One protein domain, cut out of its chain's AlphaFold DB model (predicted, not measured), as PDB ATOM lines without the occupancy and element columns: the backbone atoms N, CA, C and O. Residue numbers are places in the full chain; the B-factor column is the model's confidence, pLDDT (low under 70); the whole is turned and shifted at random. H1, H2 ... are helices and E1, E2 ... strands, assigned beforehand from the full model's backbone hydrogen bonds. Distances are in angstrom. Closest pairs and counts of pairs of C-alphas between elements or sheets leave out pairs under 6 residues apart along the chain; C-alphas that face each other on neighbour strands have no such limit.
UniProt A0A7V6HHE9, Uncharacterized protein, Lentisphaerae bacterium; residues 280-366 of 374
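This is residues 280 to 366 of the 374 residues of an uncharacterized protein of Lentisphaerae bacterium (UniProt A0A7V6HHE9). With little regular structure, this is a rounded body of loops in which the small hairpin E1 and E2 has the short helix H2 near E1, and the tiny helix H1 is apart. The 87 printed residues hold H1, H2, E1 and E2 in that order, mixed in class, with only 24 in named elements. The whole is compact, with a radius of gyration of the C-alphas of 12.1 A and spans of 34 by 29 by 22 A.

From Tyr 280, residues 280 to 298 hold no named element, but 282 to 283 pair antiparallel with 286 to 287. Find C-alpha 299 at (-32.148, -34.428, 46.597), where H1, residues 299 to 302, begins. H2 is residues 313 to 320, 10.5 A long; E1 is 342 to 347, 11.3 A; E2 is 355 to 360, 9.3 A, ending at (-20.573, -42.836, 42.113).

The hairpin E1 and E2 is antiparallel at 149 degrees; find N 344 and O 358 within hydrogen-bond range, 2.9 A. The closest C-alphas of H2 and E1, Asn 317 and Gly 344, are 7.4 A apart. H2 and E2 are apart. Every O i to N i+4 pair of H2 is within hydrogen-bond range; H1 is too short for one.

The farthest C-alphas, Pro 309 and Ala 351, are 35.0 A apart. The printed part has no cut; the link H2 to E1 is long, and residues 327 to 333 have pLDDT under 70.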
ATOM      1  N   TYR A 280     -21.541 -48.617  36.840       93.81
ATOM      2  CA  TYR A 280     -21.952 -49.941  36.412       93.81
ATOM      3  C   TYR A 280     -23.039 -50.484  37.337       93.81
ATOM      4  O   TYR A 280     -23.244 -50.027  38.466       93.81
ATOM      5  N   ASN A 281     -23.724 -51.520  36.859       94.75
ATOM      6  CA  ASN A 281     -24.686 -52.269  37.664       94.75
ATOM      7  C   ASN A 281     -24.055 -53.449  38.402       94.75
ATOM      8  O   ASN A 281     -24.595 -53.893  39.414       94.75
ATOM      9  N   SER A 282     -22.917 -53.944  37.928       93.19
ATOM     10  CA  SER A 282     -22.169 -55.007  38.585       93.19
ATOM     11  C   SER A 282     -20.732 -55.019  38.102       93.19
ATOM     12  O   SER A 282     -20.519 -54.944  36.895       93.19
ATOM     13  N   ASP A 283     -19.793 -55.171  39.027       89.06
ATOM     14  CA  ASP A 283     -18.377 -55.404  38.746       89.06
ATOM     15  C   ASP A 283     -17.677 -55.912  40.022       89.06
ATOM     16  O   ASP A 283     -18.162 -55.660  41.124       89.06
ATOM     17  N   ASP A 284     -16.586 -56.667  39.884       87.19
ATOM     18  CA  ASP A 284     -15.761 -57.224  40.976       87.19
ATOM     19  C   ASP A 284     -16.566 -57.825  42.154       87.19
ATOM     20  O   ASP A 284     -16.325 -57.580  43.336       87.19
ATOM     21  N   GLY A 285     -17.613 -58.595  41.830       90.06
ATOM     22  CA  GLY A 285     -18.488 -59.236  42.821       90.06
ATOM     23  C   GLY A 285     -19.472 -58.302  43.543       90.06
ATOM     24  O   GLY A 285     -20.272 -58.777  44.351       90.06
ATOM     25  N   LEU A 286     -19.466 -57.003  43.238       94.62
ATOM     26  CA  LEU A 286     -20.473 -56.033  43.662       94.62
ATOM     27  C   LEU A 286     -21.636 -56.008  42.667       94.62
ATOM     28  O   LEU A 286     -21.446 -56.160  41.460       94.62
ATOM     29  N   SER A 287     -22.856 -55.784  43.155       95.75
ATOM     30  CA  SER A 287     -24.027 -55.637  42.290       95.75
ATOM     31  C   SER A 287     -25.095 -54.723  42.879       95.75
ATOM     32  O   SER A 287     -25.395 -54.729  44.076       95.75
ATOM     33  N   VAL A 288     -25.683 -53.921  41.999       95.56
ATOM     34  CA  VAL A 288     -26.835 -53.074  42.282       95.56
ATOM     35  C   VAL A 288     -28.085 -53.946  42.363       95.56
ATOM     36  O   VAL A 288     -28.314 -54.821  41.532       95.56
ATOM     37  N   SER A 289     -28.934 -53.683  43.353       95.38
ATOM     38  CA  SER A 289     -30.246 -54.324  43.477       95.38
ATOM     39  C   SER A 289     -31.285 -53.353  44.027       95.38
ATOM     40  O   SER A 289     -30.935 -52.399  44.728       95.38
ATOM     41  N   GLY A 290     -32.560 -53.607  43.737       96.56
ATOM     42  CA  GLY A 290     -33.690 -52.832  44.244       96.56
ATOM     43  C   GLY A 290     -34.028 -51.582  43.427       96.56
ATOM     44  O   GLY A 290     -33.325 -51.195  42.491       96.56
ATOM     45  N   GLU A 291     -35.137 -50.960  43.816       96.75
ATOM     46  CA  GLU A 291     -35.706 -49.782  43.161       96.75
ATOM     47  C   GLU A 291     -34.888 -48.512  43.415       96.75
ATOM     48  O   GLU A 291     -34.138 -48.408  44.393       96.75
ATOM     49  N   VAL A 292     -35.053 -47.532  42.526       96.06
ATOM     50  CA  VAL A 292     -34.555 -46.172  42.749       96.06
ATOM     51  C   VAL A 292     -35.230 -45.558  43.983       96.06
ATOM     52  O   VAL A 292     -36.425 -45.735  44.217       96.06
ATOM     53  N   GLY A 293     -34.464 -44.816  44.780       94.12
ATOM     54  CA  GLY A 293     -34.934 -44.236  46.036       94.12
ATOM     55  C   GLY A 293     -34.236 -42.925  46.374       94.12
ATOM     56  O   GLY A 293     -33.201 -42.580  45.802       94.12
ATOM     57  N   SER A 294     -34.794 -42.184  47.335       93.56
ATOM     58  CA  SER A 294     -34.251 -40.889  47.773       93.56
ATOM     59  C   SER A 294     -32.874 -40.981  48.435       93.56
ATOM     60  O   SER A 294     -32.186 -39.977  48.556       93.56
ATOM     61  N   ASP A 295     -32.494 -42.161  48.916       94.88
ATOM     62  CA  ASP A 295     -31.183 -42.487  49.483       94.88
ATOM     63  C   ASP A 295     -30.141 -42.860  48.414       94.88
ATOM     64  O   ASP A 295     -28.954 -42.968  48.720       94.88
ATOM     65  N   ARG A 296     -30.576 -43.038  47.161       96.81
ATOM     66  CA  ARG A 296     -29.746 -43.476  46.027       96.81
ATOM     67  C   ARG A 296     -29.414 -42.369  45.035       96.81
ATOM     68  O   ARG A 296     -28.541 -42.551  44.189       96.81
ATOM     69  N   LEU A 297     -30.104 -41.237  45.143       96.94
ATOM     70  CA  LEU A 297     -29.932 -40.049  44.314       96.94
ATOM     71  C   LEU A 297     -29.719 -38.816  45.194       96.94
ATOM     72  O   LEU A 297     -30.112 -38.788  46.361       96.94
ATOM     73  N   SER A 298     -29.146 -37.756  44.622       95.12
ATOM     74  CA  SER A 298     -29.146 -36.453  45.289       95.12
ATOM     75  C   SER A 298     -30.579 -35.928  45.455       95.12
ATOM     76  O   SER A 298     -31.481 -36.284  44.698       95.12
ATOM     77  N   SER A 299     -30.813 -35.021  46.407       93.75
ATOM     78  CA  SER A 299     -32.148 -34.428  46.597       93.75
ATOM     79  C   SER A 299     -32.652 -33.675  45.359       93.75
ATOM     80  O   SER A 299     -33.857 -33.635  45.114       93.75
ATOM     81  N   ALA A 300     -31.738 -33.099  44.576       94.88
ATOM     82  CA  ALA A 300     -32.037 -32.430  43.317       94.88
ATOM     83  C   ALA A 300     -32.457 -33.419  42.223       94.88
ATOM     84  O   ALA A 300     -33.411 -33.142  41.502       94.88
ATOM     85  N   ASP A 301     -31.777 -34.564  42.140       97.38
ATOM     86  CA  ASP A 301     -32.069 -35.603  41.150       97.38
ATOM     87  C   ASP A 301     -33.293 -36.440  41.553       97.38
ATOM     88  O   ASP A 301     -34.014 -36.924  40.692       97.38
ATOM     89  N   TRP A 302     -33.600 -36.560  42.852       95.94
ATOM     90  CA  TRP A 302     -34.812 -37.236  43.322       95.94
ATOM     91  C   TRP A 302     -36.094 -36.493  42.922       95.94
ATOM     92  O   TRP A 302     -37.111 -37.132  42.656       95.94
ATOM     93  N   GLY A 303     -36.084 -35.153  42.910       93.62
ATOM     94  CA  GLY A 303     -37.196 -34.329  42.401       93.62
ATOM     95  C   GLY A 303     -38.556 -34.534  43.087       93.62
ATOM     96  O   GLY A 303     -39.591 -34.152  42.544       93.62
ATOM     97  N   GLY A 304     -38.577 -35.169  44.264       90.31
ATOM     98  CA  GLY A 304     -39.801 -35.552  44.979       90.31
ATOM     99  C   GLY A 304     -40.273 -36.992  44.746       90.31
ATOM    100  O   GLY A 304     -41.279 -37.383  45.331       90.31
ATOM    101  N   GLY A 305     -39.545 -37.793  43.961       90.94
ATOM    102  CA  GLY A 305     -39.801 -39.227  43.786       90.94
ATOM    103  C   GLY A 305     -40.785 -39.584  42.683       90.94
ATOM    104  O   GLY A 305     -41.354 -40.671  42.694       90.94
ATOM    105  N   TYR A 306     -40.987 -38.684  41.722       91.75
ATOM    106  CA  TYR A 306     -41.917 -38.856  40.605       91.75
ATOM    107  C   TYR A 306     -41.301 -39.656  39.445       91.75
ATOM    108  O   TYR A 306     -41.412 -39.276  38.278       91.75
ATOM    109  N   TYR A 307     -40.629 -40.756  39.772       92.81
ATOM    110  CA  TYR A 307     -40.148 -41.745  38.809       92.81
ATOM    111  C   TYR A 307     -41.226 -42.810  38.544       92.81
ATOM    112  O   TYR A 307     -42.137 -42.975  39.364       92.81
ATOM    113  N   PRO A 308     -41.154 -43.551  37.421       90.31
ATOM    114  CA  PRO A 308     -42.007 -44.718  37.211       90.31
ATOM    115  C   PRO A 308     -41.913 -45.695  38.402       90.31
ATOM    116  O   PRO A 308     -40.799 -46.027  38.813       90.31
ATOM    117  N   PRO A 309     -43.032 -46.170  38.981       85.88
ATOM    118  CA  PRO A 309     -42.982 -47.137  40.071       85.88
ATOM    119  C   PRO A 309     -42.354 -48.443  39.626       85.88
ATOM    120  O   PRO A 309     -42.587 -48.894  38.504       85.88
ATOM    121  N   GLY A 310     -41.601 -49.067  40.525       90.06
ATOM    122  CA  GLY A 310     -40.886 -50.291  40.200       90.06
ATOM    123  C   GLY A 310     -39.631 -50.073  39.357       90.06
ATOM    124  O   GLY A 310     -38.977 -51.065  39.037       90.06
ATOM    125  N   LEU A 311     -39.276 -48.825  39.001       93.69
ATOM    126  CA  LEU A 311     -38.042 -48.538  38.267       93.69
ATOM    127  C   LEU A 311     -36.844 -49.046  39.072       93.69
ATOM    128  O   LEU A 311     -36.540 -48.534  40.155       93.69
ATOM    129  N   GLN A 312     -36.167 -50.059  38.535       97.19
ATOM    130  CA  GLN A 312     -34.981 -50.616  39.163       97.19
ATOM    131  C   GLN A 312     -33.820 -49.635  39.036       97.19
ATOM    132  O   GLN A 312     -33.676 -48.940  38.029       97.19
ATOM    133  N   GLN A 313     -32.947 -49.609  40.045       97.06
ATOM    134  CA  GLN A 313     -31.731 -48.798  39.982       97.06
ATOM    135  C   GLN A 313     -30.839 -49.219  38.802       97.06
ATOM    136  O   GLN A 313     -30.167 -48.377  38.217       97.06
ATOM    137  N   ALA A 314     -30.871 -50.502  38.426       94.62
ATOM    138  CA  ALA A 314     -30.125 -51.002  37.281       94.62
ATOM    139  C   ALA A 314     -30.567 -50.344  35.962       94.62
ATOM    140  O   ALA A 314     -29.727 -49.794  35.250       94.62
ATOM    141  N   ASP A 315     -31.877 -50.317  35.699       93.88
ATOM    142  CA  ASP A 315     -32.466 -49.680  34.512       93.88
ATOM    143  C   ASP A 315     -32.295 -48.154  34.556       93.88
ATOM    144  O   ASP A 315     -32.070 -47.502  33.537       93.88
ATOM    145  N   PHE A 316     -32.360 -47.557  35.755       95.56
ATOM    146  CA  PHE A 316     -32.036 -46.144  35.930       95.56
ATOM    147  C   PHE A 316     -30.616 -45.847  35.437       95.56
ATOM    148  O   PHE A 316     -30.436 -44.926  34.642       95.56
ATOM    149  N   ASN A 317     -29.633 -46.629  35.887       95.19
ATOM    150  CA  ASN A 317     -28.233 -46.421  35.545       95.19
ATOM    151  C   ASN A 317     -27.993 -46.620  34.042       95.19
ATOM    152  O   ASN A 317     -27.482 -45.710  33.393       95.19
ATOM    153  N   SER A 318     -28.409 -47.763  33.484       91.81
ATOM    154  CA  SER A 318     -28.067 -48.149  32.109       91.81
ATOM    155  C   SER A 318     -28.826 -47.392  31.030       91.81
ATOM    156  O   SER A 318     -28.310 -47.219  29.934       91.81
ATOM    157  N   GLU A 319     -30.056 -46.953  31.297       91.44
ATOM    158  CA  GLU A 319     -30.866 -46.301  30.264       91.44
ATOM    159  C   GLU A 319     -30.734 -44.780  30.270       91.44
ATOM    160  O   GLU A 319     -31.112 -44.150  29.289       91.44
ATOM    161  N   ARG A 320     -30.279 -44.164  31.370       93.56
ATOM    162  CA  ARG A 320     -30.343 -42.698  31.529       93.56
ATOM    163  C   ARG A 320     -28.985 -42.029  31.596       93.56
ATOM    164  O   ARG A 320     -28.869 -40.923  31.081       93.56
ATOM    165  N   LEU A 321     -27.997 -42.637  32.245       95.50
ATOM    166  CA  LEU A 321     -26.768 -41.938  32.608       95.50
ATOM    167  C   LEU A 321     -25.750 -41.973  31.476       95.50
ATOM    168  O   LEU A 321     -25.382 -43.049  31.018       95.50
ATOM    169  N   LEU A 322     -25.230 -40.802  31.103       95.12
ATOM    170  CA  LEU A 322     -24.138 -40.707  30.131       95.12
ATOM    171  C   LEU A 322     -22.924 -41.545  30.544       95.12
ATOM    172  O   LEU A 322     -22.318 -42.191  29.703       95.12
ATOM    173  N   MET A 323     -22.597 -41.549  31.839       94.88
ATOM    174  CA  MET A 323     -21.418 -42.224  32.390       94.88
ATOM    175  C   MET A 323     -21.623 -43.719  32.665       94.88
ATOM    176  O   MET A 323     -20.858 -44.311  33.421       94.88
ATOM    177  N   TYR A 324     -22.683 -44.343  32.143       93.31
ATOM    178  CA  TYR A 324     -22.819 -45.791  32.270       93.31
ATOM    179  C   TYR A 324     -21.790 -46.484  31.371       93.31
ATOM    180  O   TYR A 324     -21.912 -46.434  30.151       93.31
ATOM    181  N   GLY A 325     -20.780 -47.117  31.974       86.75
ATOM    182  CA  GLY A 325     -19.647 -47.701  31.243       86.75
ATOM    183  C   GLY A 325     -19.894 -49.129  30.740       86.75
ATOM    184  O   GLY A 325     -19.062 -49.708  30.047       86.75
ATOM    185  N   GLY A 326     -21.014 -49.751  31.127       75.12
ATOM    186  CA  GLY A 326     -21.381 -51.086  30.660       75.12
ATOM    187  C   GLY A 326     -21.926 -51.019  29.239       75.12
ATOM    188  O   GLY A 326     -22.774 -50.168  28.989       75.12
ATOM    189  N   GLY A 327     -21.447 -51.928  28.372       61.50
ATOM    190  CA  GLY A 327     -21.695 -52.004  26.926       61.50
ATOM    191  C   GLY A 327     -22.923 -51.235  26.474       61.50
ATOM    192  O   GLY A 327     -24.011 -51.533  26.972       61.50
ATOM    193  N   GLU A 328     -22.708 -50.258  25.578       45.97
ATOM    194  CA  GLU A 328     -23.762 -49.369  25.097       45.97
ATOM    195  C   GLU A 328     -25.021 -50.204  24.908       45.97
ATOM    196  O   GLU A 328     -24.989 -51.175  24.133       45.97
ATOM    197  N   PRO A 329     -26.120 -49.922  25.637       44.38
ATOM    198  CA  PRO A 329     -27.359 -50.509  25.199       44.38
ATOM    199  C   PRO A 329     -27.478 -50.094  23.729       44.38
ATOM    200  O   PRO A 329     -27.050 -49.005  23.348       44.38
ATOM    201  N   GLU A 330     -28.039 -50.938  22.870       42.84
ATOM    202  CA  GLU A 330     -28.264 -50.612  21.449       42.84
ATOM    203  C   GLU A 330     -29.121 -49.329  21.245       42.84
ATOM    204  O   GLU A 330     -29.543 -48.994  20.138       42.84
ATOM    205  N   THR A 331     -29.420 -48.615  22.329       44.28
ATOM    206  CA  THR A 331     -30.212 -47.425  22.477       44.28
ATOM    207  C   THR A 331     -29.308 -46.231  22.822       44.28
ATOM    208  O   THR A 331     -28.732 -46.105  23.898       44.28
ATOM    209  N   THR A 332     -29.279 -45.270  21.905       57.94
ATOM    210  CA  THR A 332     -28.745 -43.900  22.007       57.94
ATOM    211  C   THR A 332     -29.420 -43.029  23.093       57.94
ATOM    212  O   THR A 332     -29.571 -41.820  22.927       57.94
ATOM    213  N   VAL A 333     -29.889 -43.623  24.194       66.56
ATOM    214  CA  VAL A 333     -30.831 -43.020  25.160       66.56
ATOM    215  C   VAL A 333     -30.191 -42.617  26.491       66.56
ATOM    216  O   VAL A 333     -30.740 -41.759  27.184       66.56
ATOM    217  N   ALA A 334     -29.027 -43.174  26.833       85.06
ATOM    218  CA  ALA A 334     -28.321 -42.888  28.081       85.06
ATOM    219  C   ALA A 334     -27.447 -41.633  27.946       85.06
ATOM    220  O   ALA A 334     -26.244 -41.716  27.764       85.06
ATOM    221  N   ILE A 335     -28.057 -40.451  27.970       92.06
ATOM    222  CA  ILE A 335     -27.381 -39.173  27.664       92.06
ATOM    223  C   ILE A 335     -27.455 -38.151  28.800       92.06
ATOM    224  O   ILE A 335     -26.919 -37.050  28.683       92.06
ATOM    225  N   ASN A 336     -28.145 -38.463  29.893       95.44
ATOM    226  CA  ASN A 336     -28.369 -37.521  30.978       95.44
ATOM    227  C   ASN A 336     -27.107 -37.375  31.838       95.44
ATOM    228  O   ASN A 336     -26.504 -38.370  32.248       95.44
ATOM    229  N   ILE A 337     -26.746 -36.127  32.143       96.81
ATOM    230  CA  ILE A 337     -25.731 -35.802  33.146       96.81
ATOM    231  C   ILE A 337     -26.476 -35.327  34.405       96.81
ATOM    232  O   ILE A 337     -26.971 -34.188  34.432       96.81
ATOM    233  N   PRO A 338     -26.587 -36.167  35.454       97.00
ATOM    234  CA  PRO A 338     -27.316 -35.803  36.663       97.00
ATOM    235  C   PRO A 338     -26.607 -34.669  37.409       97.00
ATOM    236  O   PRO A 338     -25.444 -34.342  37.152       97.00
ATOM    237  N   ARG A 339     -27.290 -34.047  38.373       95.94
ATOM    238  CA  ARG A 339     -26.671 -32.997  39.184       95.94
ATOM    239  C   ARG A 339     -25.619 -33.578  40.127       95.94
ATOM    240  O   ARG A 339     -24.532 -33.017  40.246       95.94
ATOM    241  N   GLY A 340     -25.955 -34.651  40.837       95.19
ATOM    242  CA  GLY A 340     -25.111 -35.263  41.861       95.19
ATOM    243  C   GLY A 340     -24.714 -36.702  41.550       95.19
ATOM    244  O   GLY A 340     -25.001 -37.239  40.484       95.19
ATOM    245  N   SER A 341     -24.033 -37.318  42.513       95.56
ATOM    246  CA  SER A 341     -23.674 -38.733  42.464       95.56
ATOM    247  C   SER A 341     -24.913 -39.630  42.425       95.56
ATOM    248  O   SER A 341     -25.963 -39.286  42.979       95.56
ATOM    249  N   VAL A 342     -24.761 -40.808  41.823       97.62
ATOM    250  CA  VAL A 342     -25.814 -41.825  41.705       97.62
ATOM    251  C   VAL A 342     -25.338 -43.133  42.322       97.62
ATOM    252  O   VAL A 342     -24.167 -43.478  42.211       97.62
ATOM    253  N   TYR A 343     -26.237 -43.862  42.982       97.75
ATOM    254  CA  TYR A 343     -25.937 -45.181  43.526       97.75
ATOM    255  C   TYR A 343     -25.664 -46.219  42.425       97.75
ATOM    256  O   TYR A 343     -26.538 -46.546  41.618       97.75
ATOM    257  N   GLY A 344     -24.470 -46.800  42.446       97.00
ATOM    258  CA  GLY A 344     -24.074 -47.873  41.543       97.00
ATOM    259  C   GLY A 344     -22.778 -48.539  41.974       97.00
ATOM    260  O   GLY A 344     -22.336 -48.369  43.111       97.00
ATOM    261  N   VAL A 345     -22.189 -49.303  41.059       95.62
ATOM    262  CA  VAL A 345     -20.824 -49.816  41.185       95.62
ATOM    263  C   VAL A 345     -19.897 -48.915  40.380       95.62
ATOM    264  O   VAL A 345     -20.199 -48.605  39.236       95.62
ATOM    265  N   GLY A 346     -18.791 -48.466  40.955       92.50
ATOM    266  CA  GLY A 346     -17.834 -47.613  40.251       92.50
ATOM    267  C   GLY A 346     -16.806 -47.028  41.203       92.50
ATOM    268  O   GLY A 346     -16.776 -47.369  42.387       92.50
ATOM    269  N   LEU A 347     -15.973 -46.121  40.706       85.19
ATOM    270  CA  LEU A 347     -15.107 -45.330  41.573       85.19
ATOM    271  C   LEU A 347     -15.960 -44.258  42.265       85.19
ATOM    272  O   LEU A 347     -16.718 -43.536  41.627       85.19
ATOM    273  N   GLY A 348     -15.859 -44.102  43.584       79.81
ATOM    274  CA  GLY A 348     -16.593 -43.032  44.275       79.81
ATOM    275  C   GLY A 348     -16.078 -41.633  43.909       79.81
ATOM    276  O   GLY A 348     -16.801 -40.653  44.068       79.81
ATOM    277  N   SER A 349     -14.852 -41.522  43.384       80.00
ATOM    278  CA  SER A 349     -14.265 -40.299  42.809       80.00
ATOM    279  C   SER A 349     -13.053 -40.646  41.929       80.00
ATOM    280  O   SER A 349     -12.492 -41.726  42.125       80.00
ATOM    281  N   PRO A 350     -12.556 -39.726  41.077       71.75
ATOM    282  CA  PRO A 350     -11.345 -39.949  40.275       71.75
ATOM    283  C   PRO A 350     -10.085 -40.286  41.085       71.75
ATOM    284  O   PRO A 350      -9.162 -40.905  40.571       71.75
ATOM    285  N   ALA A 351     -10.026 -39.874  42.356       76.25
ATOM    286  CA  ALA A 351      -8.882 -40.122  43.233       76.25
ATOM    287  C   ALA A 351      -8.907 -41.507  43.910       76.25
ATOM    288  O   ALA A 351      -7.965 -41.859  44.622       76.25
ATOM    289  N   GLN A 352      -9.991 -42.273  43.758       78.88
ATOM    290  CA  GLN A 352     -10.124 -43.603  44.351       78.88
ATOM    291  C   GLN A 352      -9.675 -44.684  43.372       78.88
ATOM    292  O   GLN A 352      -9.888 -44.572  42.174       78.88
ATOM    293  N   THR A 353      -9.088 -45.756  43.904       77.31
ATOM    294  CA  THR A 353      -8.607 -46.902  43.112       77.31
ATOM    295  C   THR A 353      -9.442 -48.165  43.307       77.31
ATOM    296  O   THR A 353      -9.254 -49.130  42.580       77.31
ATOM    297  N   ASN A 354     -10.328 -48.184  44.305       84.44
ATOM    298  CA  ASN A 354     -11.165 -49.337  44.617       84.44
ATOM    299  C   ASN A 354     -12.608 -49.041  44.218       84.44
ATOM    300  O   ASN A 354     -13.117 -47.954  44.509       84.44
ATOM    301  N   LEU A 355     -13.265 -50.034  43.623       88.44
ATOM    302  CA  LEU A 355     -14.691 -49.979  43.345       88.44
ATOM    303  C   LEU A 355     -15.492 -49.916  44.648       88.44
ATOM    304  O   LEU A 355     -15.151 -50.540  45.658       88.44
ATOM    305  N   VAL A 356     -16.582 -49.158  44.614       92.06
ATOM    306  CA  VAL A 356     -17.565 -49.073  45.692       92.06
ATOM    307  C   VAL A 356     -18.939 -49.447  45.162       92.06
ATOM    308  O   VAL A 356     -19.257 -49.164  44.014       92.06
ATOM    309  N   LEU A 357     -19.771 -50.036  46.021       95.81
ATOM    310  CA  LEU A 357     -21.216 -50.101  45.821       95.81
ATOM    311  C   LEU A 357     -21.845 -48.969  46.638       95.81
ATOM    312  O   LEU A 357     -21.977 -49.072  47.861       95.81
ATOM    313  N   GLY A 358     -22.166 -47.859  45.985       95.25
ATOM    314  CA  GLY A 358     -22.530 -46.623  46.669       95.25
ATOM    315  C   GLY A 358     -22.634 -45.431  45.722       95.25
ATOM    316  O   GLY A 358     -22.807 -45.623  44.524       95.25
ATOM    317  N   PRO A 359     -22.558 -44.193  46.239       94.81
ATOM    318  CA  PRO A 359     -22.576 -42.993  45.408       94.81
ATOM    319  C   PRO A 359     -21.347 -42.928  44.487       94.81
ATOM    320  O   PRO A 359     -20.218 -42.829  44.965       94.81
ATOM    321  N   VAL A 360     -21.582 -42.941  43.177       96.25
ATOM    322  CA  VAL A 360     -20.573 -42.836  42.113       96.25
ATOM    323  C   VAL A 360     -20.601 -41.429  41.512       96.25
ATOM    324  O   VAL A 360     -21.672 -40.850  41.301       96.25
ATOM    325  N   SER A 361     -19.427 -40.852  41.250       94.25
ATOM    326  CA  SER A 361     -19.241 -39.459  40.811       94.25
ATOM    327  C   SER A 361     -19.528 -39.242  39.316       94.25
ATOM    328  O   SER A 361     -18.651 -38.870  38.545       94.25
ATOM    329  N   VAL A 362     -20.783 -39.456  38.916       94.88
ATOM    330  CA  VAL A 362     -21.273 -39.308  37.527       94.88
ATOM    331  C   VAL A 362     -21.977 -37.983  37.244       94.88
ATOM    332  O   VAL A 362     -22.385 -37.715  36.117       94.88
ATOM    333  N   GLY A 363     -22.211 -37.182  38.284       94.81
ATOM    334  CA  GLY A 363     -22.988 -35.951  38.186       94.81
ATOM    335  C   GLY A 363     -22.134 -34.698  38.172       94.81
ATOM    336  O   GLY A 363     -21.025 -34.676  38.709       94.81
ATOM    337  N   ARG A 364     -22.708 -33.618  37.640       93.06
ATOM    338  CA  ARG A 364     -22.052 -32.327  37.407       93.06
ATOM    339  C   ARG A 364     -21.357 -31.733  38.639       93.06
ATOM    340  O   ARG A 364     -20.314 -31.107  38.499       93.06
ATOM    341  N   ASN A 365     -21.888 -31.944  39.846       92.19
ATOM    342  CA  ASN A 365     -21.259 -31.492  41.097       92.19
ATOM    343  C   ASN A 365     -19.877 -32.124  41.356       92.19
ATOM    344  O   ASN A 365     -19.136 -31.617  42.194       92.19
ATOM    345  N   SER A 366     -19.568 -33.234  40.685       90.50
ATOM    346  CA  SER A 366     -18.299 -33.959  40.805       90.50
ATOM    347  C   SER A 366     -17.299 -33.564  39.721       90.50
ATOM    348  O   SER A 366     -16.152 -33.994  39.787       90.50
TER     349      SER A 366